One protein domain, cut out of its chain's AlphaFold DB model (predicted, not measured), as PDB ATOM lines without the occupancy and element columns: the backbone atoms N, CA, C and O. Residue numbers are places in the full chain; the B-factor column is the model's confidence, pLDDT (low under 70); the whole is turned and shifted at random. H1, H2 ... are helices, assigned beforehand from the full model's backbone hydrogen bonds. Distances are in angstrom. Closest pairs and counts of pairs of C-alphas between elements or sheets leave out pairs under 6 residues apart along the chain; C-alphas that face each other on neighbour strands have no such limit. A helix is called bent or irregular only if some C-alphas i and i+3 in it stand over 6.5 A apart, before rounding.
ATOM      1  N   ASP A 200      89.465 104.959  -4.034       97.75
ATOM      2  CA  ASP A 200      88.173 105.351  -4.605       97.75
ATOM      3  C   ASP A 200      88.027 104.945  -6.075       97.75
ATOM      4  O   ASP A 200      86.966 104.478  -6.490       97.75
ATOM      5  N   THR A 201      89.118 104.988  -6.843       97.44
ATOM      6  CA  THR A 201      89.169 104.484  -8.225       97.44
ATOM      7  C   THR A 201      88.821 103.000  -8.314       97.44
ATOM      8  O   THR A 201      88.089 102.567  -9.211       97.44
ATOM      9  N   THR A 202      89.316 102.210  -7.364       97.50
ATOM     10  CA  THR A 202      89.061 100.770  -7.314       97.50
ATOM     11  C   THR A 202      87.653 100.485  -6.805       97.50
ATOM     12  O   THR A 202      86.958  99.662  -7.404       97.50
ATOM     13  N   LYS A 203      87.177 101.213  -5.782       97.62
ATOM     14  CA  LYS A 203      85.774 101.153  -5.334       97.62
ATOM     15  C   LYS A 203      84.819 101.415  -6.501       97.62
ATOM     16  O   LYS A 203      83.929 100.607  -6.743       97.62
ATOM     17  N   ALA A 204      85.032 102.494  -7.259       96.69
ATOM     18  CA  ALA A 204      84.209 102.846  -8.417       96.69
ATOM     19  C   ALA A 204      84.180 101.720  -9.456       96.69
ATOM     20  O   ALA A 204      83.110 101.302  -9.891       96.69
ATOM     21  N   SER A 205      85.348 101.168  -9.790       96.44
ATOM     22  CA  SER A 205      85.462 100.068 -10.752       96.44
ATOM     23  C   SER A 205      84.719  98.808 -10.292       96.44
ATOM     24  O   SER A 205      84.035  98.170 -11.088       96.44
ATOM     25  N   ILE A 206      84.826  98.449  -9.012       95.88
ATOM     26  CA  ILE A 206      84.145  97.282  -8.431       95.88
ATOM     27  C   ILE A 206      82.626  97.466  -8.439       95.88
ATOM     28  O   ILE A 206      81.893  96.539  -8.789       95.88
ATOM     29  N   ILE A 207      82.159  98.661  -8.073       95.88
ATOM     30  CA  ILE A 207      80.735  98.986  -7.989       95.88
ATOM     31  C   ILE A 207      80.097  99.035  -9.382       95.88
ATOM     32  O   ILE A 207      79.036  98.447  -9.580       95.88
ATOM     33  N   LEU A 208      80.755  99.657 -10.363       94.19
ATOM     34  CA  LEU A 208      80.264  99.714 -11.744       94.19
ATOM     35  C   LEU A 208      80.162  98.329 -12.390       94.19
ATOM     36  O   LEU A 208      79.204  98.058 -13.110       94.19
ATOM     37  N   ASN A 209      81.141  97.460 -12.129       93.81
ATOM     38  CA  ASN A 209      81.203  96.127 -12.726       93.81
ATOM     39  C   ASN A 209      80.423  95.062 -11.937       93.81
ATOM     40  O   ASN A 209      80.374  93.914 -12.371       93.81
ATOM     41  N   ASN A 210      79.829  95.422 -10.793       89.00
ATOM     42  CA  ASN A 210      79.175  94.501  -9.859       89.00
ATOM     43  C   ASN A 210      80.043  93.270  -9.509       89.00
ATOM     44  O   ASN A 210      79.545  92.146  -9.453       89.00
ATOM     45  N   THR A 211      81.351  93.466  -9.288       91.62
ATOM     46  CA  THR A 211      82.331  92.365  -9.156       91.62
ATOM     47  C   THR A 211      81.986  91.369  -8.043       91.62
ATOM     48  O   THR A 211      82.243  90.178  -8.192       91.62
ATOM     49  N   TYR A 212      81.392  91.841  -6.943       91.31
ATOM     50  CA  TYR A 212      81.090  91.030  -5.754       91.31
ATOM     51  C   TYR A 212      79.590  90.848  -5.483       91.31
ATOM     52  O   TYR A 212      79.231  90.444  -4.380       91.31
ATOM     53  N   ASP A 213      78.725  91.163  -6.454       91.75
ATOM     54  CA  ASP A 213      77.260  91.077  -6.318       91.75
ATOM     55  C   ASP A 213      76.722  91.744  -5.035       91.75
ATOM     56  O   ASP A 213      76.006  91.150  -4.224       91.75
ATOM     57  N   LEU A 214      77.144  92.992  -4.810       93.00
ATOM     58  CA  LEU A 214      76.782  93.743  -3.610       93.00
ATOM     59  C   LEU A 214      75.322  94.189  -3.681       93.00
ATOM     60  O   LEU A 214      74.857  94.746  -4.676       93.00
ATOM     61  N   LYS A 215      74.601  94.033  -2.572       94.19
ATOM     62  CA  LYS A 215      73.247  94.578  -2.438       94.19
ATOM     63  C   LYS A 215      73.290  96.110  -2.454       94.19
ATOM     64  O   LYS A 215      74.285  96.701  -2.038       94.19
ATOM     65  N   PRO A 216      72.181  96.794  -2.792       93.88
ATOM     66  CA  PRO A 216      72.169  98.254  -2.886       93.88
ATOM     67  C   PRO A 216      72.676  98.980  -1.632       93.88
ATOM     68  O   PRO A 216      73.390  99.967  -1.742       93.88
ATOM     69  N   HIS A 217      72.359  98.482  -0.433       94.50
ATOM     70  CA  HIS A 217      72.839  99.084   0.815       94.50
ATOM     71  C   HIS A 217      74.344  98.860   1.066       94.50
ATOM     72  O   HIS A 217      75.002  99.751   1.594       94.50
ATOM     73  N   GLU A 218      74.888  97.712   0.652       95.94
ATOM     74  CA  GLU A 218      76.322  97.387   0.713       95.94
ATOM     75  C   GLU A 218      77.095  98.278  -0.270       95.94
ATOM     76  O   GLU A 218      78.068  98.935   0.099       95.94
ATOM     77  N   ALA A 219      76.589  98.410  -1.501       96.38
ATOM     78  CA  ALA A 219      77.121  99.340  -2.491       96.38
ATOM     79  C   ALA A 219      77.081 100.796  -1.993       96.38
ATOM     80  O   ALA A 219      78.065 101.523  -2.144       96.38
ATOM     81  N   SER A 220      75.989 101.212  -1.337       96.38
ATOM     82  CA  SER A 220      75.899 102.538  -0.716       96.38
ATOM     83  C   SER A 220      76.945 102.760   0.369       96.38
ATOM     84  O   SER A 220      77.458 103.869   0.475       96.38
ATOM     85  N   GLN A 221      77.277 101.738   1.160       97.00
ATOM     86  CA  GLN A 221      78.321 101.830   2.180       97.00
ATOM     87  C   GLN A 221      79.711 101.981   1.549       97.00
ATOM     88  O   GLN A 221      80.484 102.830   1.989       97.00
ATOM     89  N   VAL A 222      80.021 101.219   0.492       97.50
ATOM     90  CA  VAL A 222      81.305 101.338  -0.223       97.50
ATOM     91  C   VAL A 222      81.444 102.713  -0.873       97.50
ATOM     92  O   VAL A 222      82.430 103.403  -0.622       97.50
ATOM     93  N   LEU A 223      80.446 103.156  -1.646       96.56
ATOM     94  CA  LEU A 223      80.420 104.510  -2.222       96.56
ATOM     95  C   LEU A 223      80.483 105.586  -1.125       96.56
ATOM     96  O   LEU A 223      81.127 106.616  -1.283       96.56
ATOM     97  N   GLY A 224      79.865 105.301   0.022       96.31
ATOM     98  CA  GLY A 224      79.817 106.140   1.214       96.31
ATOM     99  C   GLY A 224      81.160 106.358   1.912       96.31
ATOM    100  O   GLY A 224      81.258 107.170   2.828       96.31
ATOM    101  N   SER A 225      82.186 105.618   1.500       96.25
ATOM    102  CA  SER A 225      83.548 105.704   2.030       96.25
ATOM    103  C   SER A 225      84.525 106.410   1.086       96.25
ATOM    104  O   SER A 225      85.730 106.389   1.338       96.25
ATOM    105  N   MET A 226      84.035 106.963  -0.028       95.88
ATOM    106  CA  MET A 226      84.843 107.746  -0.965       95.88
ATOM    107  C   MET A 226      85.065 109.173  -0.463       95.88
ATOM    108  O   MET A 226      84.289 109.685   0.347       95.88
ATOM    109  N   ASP A 227      86.099 109.830  -0.986       95.00
ATOM    110  CA  ASP A 227      86.213 111.282  -0.900       95.00
ATOM    111  C   ASP A 227      84.976 111.974  -1.506       95.00
ATOM    112  O   ASP A 227      84.401 111.523  -2.503       95.00
ATOM    113  N   THR A 228      84.563 113.087  -0.894       93.94
ATOM    114  CA  THR A 228      83.356 113.818  -1.292       93.94
ATOM    115  C   THR A 228      83.423 114.314  -2.738       93.94
ATOM    116  O   THR A 228      82.421 114.216  -3.449       93.94
ATOM    117  N   ASP A 229      84.562 114.858  -3.177       94.00
ATOM    118  CA  ASP A 229      84.702 115.391  -4.536       94.00
ATOM    119  C   ASP A 229      84.737 114.255  -5.556       94.00
ATOM    120  O   ASP A 229      84.010 114.306  -6.549       94.00
ATOM    121  N   PHE A 230      85.462 113.177  -5.247       95.56
ATOM    122  CA  PHE A 230      85.463 111.975  -6.082       95.56
ATOM    123  C   PHE A 230      84.049 111.400  -6.261       95.56
ATOM    124  O   PHE A 230      83.646 111.049  -7.370       95.56
ATOM    125  N   PHE A 231      83.265 111.318  -5.181       95.44
ATOM    126  CA  PHE A 231      81.894 110.818  -5.257       95.44
ATOM    127  C   PHE A 231      80.983 111.717  -6.108       95.44
ATOM    128  O   PHE A 231      80.152 111.201  -6.857       95.44
ATOM    129  N   ILE A 232      81.127 113.044  -6.027       93.88
ATOM    130  CA  ILE A 232      80.355 113.983  -6.859       93.88
ATOM    131  C   ILE A 232      80.663 113.768  -8.344       93.88
ATOM    132  O   ILE A 232      79.732 113.662  -9.147       93.88
ATOM    133  N   ASP A 233      81.943 113.652  -8.700       94.31
ATOM    134  CA  ASP A 233      82.364 113.386 -10.077       94.31
ATOM    135  C   ASP A 233      81.814 112.038 -10.565       94.31
ATOM    136  O   ASP A 233      81.180 111.970 -11.619       94.31
ATOM    137  N   TYR A 234      81.914 110.990  -9.739       94.25
ATOM    138  CA  TYR A 234      81.350 109.672 -10.032       94.25
ATOM    139  C   TYR A 234      79.832 109.713 -10.290       94.25
ATOM    140  O   TYR A 234      79.336 109.079 -11.226       94.25
ATOM    141  N   VAL A 235      79.067 110.479  -9.500       93.00
ATOM    142  CA  VAL A 235      77.620 110.658  -9.724       93.00
ATOM    143  C   VAL A 235      77.344 111.340 -11.064       93.00
ATOM    144  O   VAL A 235      76.424 110.936 -11.777       93.00
ATOM    145  N   ASN A 236      78.133 112.353 -11.420       91.75
ATOM    146  CA  ASN A 236      77.971 113.112 -12.659       91.75
ATOM    147  C   ASN A 236      78.313 112.295 -13.910       91.75
ATOM    148  O   ASN A 236      77.642 112.433 -14.935       91.75
ATOM    149  N   GLU A 237      79.331 111.443 -13.830       92.50
ATOM    150  CA  GLU A 237      79.756 110.564 -14.923       92.50
ATOM    151  C   GLU A 237      78.810 109.368 -15.120       92.50
ATOM    152  O   GLU A 237      78.678 108.846 -16.232       92.50
ATOM    153  N   HIS A 238      78.109 108.952 -14.059       91.31
ATOM    154  CA  HIS A 238      77.298 107.733 -14.039       91.31
ATOM    155  C   HIS A 238      75.868 107.959 -13.526       91.31
ATOM    156  O   HIS A 238      75.330 107.154 -12.768       91.31
ATOM    157  N   THR A 239      75.207 109.026 -13.972       81.56
ATOM    158  CA  THR A 239      73.857 109.420 -13.513       81.56
ATOM    159  C   THR A 239      72.814 108.291 -13.578       81.56
ATOM    160  O   THR A 239      72.058 108.074 -12.631       81.56
ATOM    161  N   ASP A 240      72.822 107.508 -14.657       87.38
ATOM    162  CA  ASP A 240      71.928 106.363 -14.876       87.38
ATOM    163  C   ASP A 240      72.198 105.158 -13.956       87.38
ATOM    164  O   ASP A 240      71.327 104.305 -13.777       87.38
ATOM    165  N   PHE A 241      73.415 105.031 -13.415       91.00
ATOM    166  CA  PHE A 241      73.824 103.865 -12.627       91.00
ATOM    167  C   PHE A 241      72.992 103.745 -11.346       91.00
ATOM    168  O   PHE A 241      72.509 102.664 -11.009       91.00
ATOM    169  N   PHE A 242      72.780 104.865 -10.657       90.50
ATOM    170  CA  PHE A 242      72.105 104.914  -9.363       90.50
ATOM    171  C   PHE A 242      70.648 104.449  -9.448       90.50
ATOM    172  O   PHE A 242      70.221 103.583  -8.682       90.50
ATOM    173  N   SER A 243      69.895 104.966 -10.423       88.19
ATOM    174  CA  SER A 243      68.487 104.608 -10.620       88.19
ATOM    175  C   SER A 243      68.322 103.150 -11.055       88.19
ATOM    176  O   SER A 243      67.462 102.451 -10.517       88.19
ATOM    177  N   LYS A 244      69.179 102.658 -11.962       90.81
ATOM    178  CA  LYS A 244      69.147 101.267 -12.454       90.81
ATOM    179  C   LYS A 244      69.456 100.239 -11.367       90.81
ATOM    180  O   LYS A 244      68.902  99.146 -11.409       90.81
ATOM    181  N   ASN A 245      70.296 100.593 -10.397       90.94
ATOM    182  CA  ASN A 245      70.719  99.691  -9.323       90.94
ATOM    183  C   ASN A 245      69.973  99.920  -7.997       90.94
ATOM    184  O   ASN A 245      70.301  99.302  -6.988       90.94
ATOM    185  N   GLY A 246      68.965 100.801  -7.972       91.00
ATOM    186  CA  GLY A 246      68.191 101.084  -6.759       91.00
ATOM    187  C   GLY A 246      69.012 101.734  -5.638       91.00
ATOM    188  O   GLY A 246      68.666 101.602  -4.463       91.00
ATOM    189  N   ILE A 247      70.096 102.431  -5.985       92.88
ATOM    190  CA  ILE A 247      70.984 103.127  -5.049       92.88
ATOM    191  C   ILE A 247      70.582 104.598  -5.035       92.88
ATOM    192  O   ILE A 247      70.696 105.299  -6.036       92.88
ATOM    193  N   SER A 248      70.124 105.103  -3.891       91.75
ATOM    194  CA  SER A 248      69.835 106.537  -3.756       91.75
ATOM    195  C   SER A 248      71.077 107.302  -3.303       91.75
ATOM    196  O   SER A 248      71.757 106.870  -2.371       91.75
ATOM    197  N   ILE A 249      71.327 108.483  -3.877       91.50
ATOM    198  CA  ILE A 249      72.426 109.374  -3.451       91.50
ATOM    199  C   ILE A 249      72.334 109.654  -1.944       91.50
ATOM    200  O   ILE A 249      73.324 109.562  -1.226       91.50
ATOM    201  N   GLN A 250      71.124 109.899  -1.431       90.56
ATOM    202  CA  GLN A 250      70.905 110.101   0.002       90.56
ATOM    203  C   GLN A 250      71.373 108.901   0.841       90.56
ATOM    204  O   GLN A 250      71.935 109.102   1.915       90.56
ATOM    205  N   SER A 251      71.136 107.662   0.387       93.19
ATOM    206  CA  SER A 251      71.592 106.473   1.119       93.19
ATOM    207  C   SER A 251      73.112 106.378   1.185       93.19
ATOM    208  O   SER A 251      73.620 105.979   2.224       93.19
ATOM    209  N   VAL A 252      73.820 106.809   0.138       95.25
ATOM    210  CA  VAL A 252      75.287 106.871   0.124       95.25
ATOM    211  C   VAL A 252      75.791 107.919   1.112       95.25
ATOM    212  O   VAL A 252      76.596 107.619   1.987       95.25
ATOM    213  N   VAL A 253      75.248 109.138   1.033       93.81
ATOM    214  CA  VAL A 253      75.666 110.267   1.879       93.81
ATOM    215  C   VAL A 253      75.478 109.962   3.367       93.81
ATOM    216  O   VAL A 253      76.245 110.439   4.192       93.81
ATOM    217  N   ARG A 254      74.514 109.116   3.754       93.88
ATOM    218  CA  ARG A 254      74.356 108.695   5.161       93.88
ATOM    219  C   ARG A 254      75.567 107.944   5.723       93.88
ATOM    220  O   ARG A 254      75.739 107.958   6.939       93.88
ATOM    221  N   TYR A 255      76.371 107.309   4.874       95.06
ATOM    222  CA  TYR A 255      77.588 106.598   5.273       95.06
ATOM    223  C   TYR A 255      78.832 107.492   5.309       95.06
ATOM    224  O   TYR A 255      79.841 107.093   5.888       95.06
ATOM    225  N   PHE A 256      78.756 108.715   4.776       93.94
ATOM    226  CA  PHE A 256      79.851 109.676   4.889       93.94
ATOM    227  C   PHE A 256      80.079 110.035   6.366       93.94
ATOM    228  O   PHE A 256      79.112 110.166   7.129       93.94
ATOM    229  N   PRO A 257      81.325 110.303   6.792       91.44
ATOM    230  CA  PRO A 257      81.574 110.978   8.061       91.44
ATOM    231  C   PRO A 257      80.797 112.299   8.141       91.44
ATOM    232  O   PRO A 257      80.633 112.994   7.142       91.44
ATOM    233  N   MET A 258      80.353 112.711   9.333       91.00
ATOM    234  CA  MET A 258      79.477 113.889   9.480       91.00
ATOM    235  C   MET A 258      80.058 115.180   8.869       91.00
ATOM    236  O   MET A 258      79.316 115.996   8.327       91.00
ATOM    237  N   LYS A 259      81.383 115.361   8.916       91.50
ATOM    238  CA  LYS A 259      82.056 116.492   8.254       91.50
ATOM    239  C   LYS A 259      81.924 116.432   6.730       91.50
ATOM    240  O   LYS A 259      81.639 117.453   6.110       91.50
ATOM    241  N   GLU A 260      82.058 115.244   6.154       92.00
ATOM    242  CA  GLU A 260      81.912 115.013   4.717       92.00
ATOM    243  C   GLU A 260      80.457 115.147   4.264       92.00
ATOM    244  O   GLU A 260      80.195 115.701   3.205       92.00
ATOM    245  N   GLN A 261      79.480 114.782   5.102       92.44
ATOM    246  CA  GLN A 261      78.065 115.059   4.813       92.44
ATOM    247  C   GLN A 261      77.791 116.561   4.647       92.44
ATOM    248  O   GLN A 261      77.054 116.967   3.748       92.44
ATOM    249  N   ILE A 262      78.395 117.399   5.498       91.69
ATOM    250  CA  ILE A 262      78.284 118.864   5.403       91.69
ATOM    251  C   ILE A 262      79.007 119.374   4.149       91.69
ATOM    252  O   ILE A 262      78.465 120.215   3.434       91.69
ATOM    253  N   SER A 263      80.208 118.854   3.870       90.75
ATOM    254  CA  SER A 263      80.972 119.163   2.652       90.75
ATOM    255  C   SER A 263      80.148 118.873   1.395       90.75
ATOM    256  O   SER A 263      79.969 119.750   0.548       90.75
ATOM    257  N   PHE A 264      79.544 117.687   1.335       92.56
ATOM    258  CA  PHE A 264      78.659 117.263   0.259       92.56
ATOM    259  C   PHE A 264      77.437 118.179   0.133       92.56
ATOM    260  O   PHE A 264      77.136 118.656  -0.958       92.56
ATOM    261  N   ALA A 265      76.752 118.488   1.240       90.31
ATOM    262  CA  ALA A 265      75.583 119.367   1.228       90.31
ATOM    263  C   ALA A 265      75.913 120.764   0.672       90.31
ATOM    264  O   ALA A 265      75.135 121.320  -0.103       90.31
ATOM    265  N   ASN A 266      77.089 121.302   1.003       91.19
ATOM    266  CA  ASN A 266      77.561 122.579   0.473       91.19
ATOM    267  C   ASN A 266      77.931 122.519  -1.013       91.19
ATOM    268  O   ASN A 266      77.981 123.564  -1.645       91.19
ATOM    269  N   LYS A 267      78.184 121.331  -1.569       92.25
ATOM    270  CA  LYS A 267      78.548 121.110  -2.976       92.25
ATOM    271  C   LYS A 267      77.425 120.463  -3.789       92.25
ATOM    272  O   LYS A 267      77.632 120.127  -4.950       92.25
ATOM    273  N   ILE A 268      76.222 120.318  -3.228       86.75
ATOM    274  CA  ILE A 268      75.118 119.583  -3.865       86.75
ATOM    275  C   ILE A 268      74.719 120.159  -5.232       86.75
ATOM    276  O   ILE A 268      74.259 119.427  -6.103       86.75
ATOM    277  N   TYR A 269      74.942 121.459  -5.448       85.38
ATOM    278  CA  TYR A 269      74.681 122.139  -6.718       85.38
ATOM    279  C   TYR A 269      75.640 121.728  -7.850       85.38
ATOM    280  O   TYR A 269      75.364 122.037  -9.005       85.38
ATOM    281  N   ASN A 270      76.744 121.041  -7.538       86.62
ATOM    282  CA  ASN A 270      77.673 120.486  -8.527       86.62
ATOM    283  C   ASN A 270      77.201 119.142  -9.092       86.62
ATOM    284  O   ASN A 270      77.836 118.612 -10.000       86.62
ATOM    285  N   ILE A 271      76.116 118.576  -8.561       85.12
ATOM    286  CA  ILE A 271      75.569 117.320  -9.058       85.12
ATOM    287  C   ILE A 271      74.599 117.628 -10.196       85.12
ATOM    288  O   ILE A 271      73.581 118.295 -10.004       85.12
ATOM    289  N   ASN A 272      74.890 117.090 -11.378       74.00
ATOM    290  CA  ASN A 272      74.014 117.077 -12.542       74.00
ATOM    291  C   ASN A 272      72.866 116.090 -12.316       74.00
ATOM    292  O   ASN A 272      72.746 115.047 -12.956       74.00
ATOM    293  N   ILE A 273      71.977 116.448 -11.394       60.84
ATOM    294  CA  ILE A 273      70.677 115.808 -11.255       60.84
ATOM    295  C   ILE A 273      69.784 116.432 -12.328       60.84
ATOM    296  O   ILE A 273      68.943 117.286 -12.052       60.84
ATOM    297  N   SER A 274      69.987 116.053 -13.588       50.06
ATOM    298  CA  SER A 274      68.967 116.246 -14.615       50.06
ATOM    299  C   SER A 274      67.796 115.331 -14.260       50.06
ATOM    300  O   SER A 274      67.684 114.207 -14.736       50.06
ATOM    301  N   VAL A 275      66.946 115.821 -13.356       34.28
ATOM    302  CA  VAL A 275      65.695 115.193 -12.944       34.28
ATOM    303  C   VAL A 275      64.892 114.849 -14.201       34.28
ATOM    304  O   VAL A 275      64.422 115.742 -14.913       34.28
ATOM    305  N   ARG A 276      64.736 113.556 -14.464       32.22
ATOM    306  CA  ARG A 276      63.605 112.996 -15.197       32.22
ATOM    307  C   ARG A 276      63.047 111.832 -14.407       32.22
ATOM    308  O   ARG A 276      63.858 110.991 -13.966       32.22
TER     309      ARG A 276
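This is residues 200 to 276 of the 276 residues of an uncharacterized protein of Clostridium sp. CAG:508 (UniProt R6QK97). The model is a small cluster of short helices, with H3 and the short H5 in its middle, the helical hairpin of H1 and H2 on one side of them and H6 on the other. H4 lies near the last-residue end of H3, roughly at right angles to it, and residues 273 to 276 trail off as a tail. The printed part has 77 residues with six named helices, H1 to H6 in order along the chain, and no named strand; the class is all helix. It is compact, with a radius of gyration of the C-alphas of 11.5 A, and rounded, with spans of 32 by 29 by 19 A.

H3, the longest helix, holds residues 228 to 237 and measures 14.5 A, from C-alpha 228 at (83.356, 113.818, -1.292) to C-alpha 237 at (79.756, 110.564, -14.923). H1, residues 200 to 208, begins at (88.173, 105.351, -4.605) and is 12.1 A long. H2 holds residues 216 to 223, 10.4 A; H4 residues 239 to 244, 9.5 A; H5 residues 249 to 253, 6.3 A. H6, residues 258 to 266, is 12.7 A long and ends at C-alpha 266, (77.561, 122.579, 0.473). H4 is neither bent nor irregular, but only just: C-alphas 239 and 242 are 6.4 A apart.

H3 touches H6, the same way at a steep tilt of 48 degrees; their closest C-alphas, of Thr 228 and Phe 264, are 6.0 A apart. H3 and H5 are near each other, with 6 pairs of C-alphas within 10 A. H5 touches H2, the closest C-alphas being those of Ser 220 and Val 252 at 4.5 A. H1 and H2 form a helical hairpin: they touch, opposite ways at a shallow tilt of 21 degrees, with the C-alphas of Ile 207 and Ala 219 closest at 6.6 A. H1 and H3 are close but not clearly touching, their closest C-alphas, of Asp 200 and Phe 230, 7.3 A apart. H4 touches no helix; it is about perpendicular to H3, at 81 degrees, and close but not clearly touching, with the C-alphas of Val 235 and Phe 242 closest at 8.0 A. H6 is apart from H1, H2 and H4. In H1, H2, H3, H5 and H6 every O i to N i+4 pair is within hydrogen-bond range; in H4 1 of 2 is.

The two C-alphas farthest apart, of Tyr 212 and Asn 266, are 32.4 A apart. The printed part has no cut and no long link; the link from H1 to H2 is short, and the others are tight. Residue 276 is the chain's last. The mean pLDDT of the printed part is 90.1, and residues 273 to 276 are under 70.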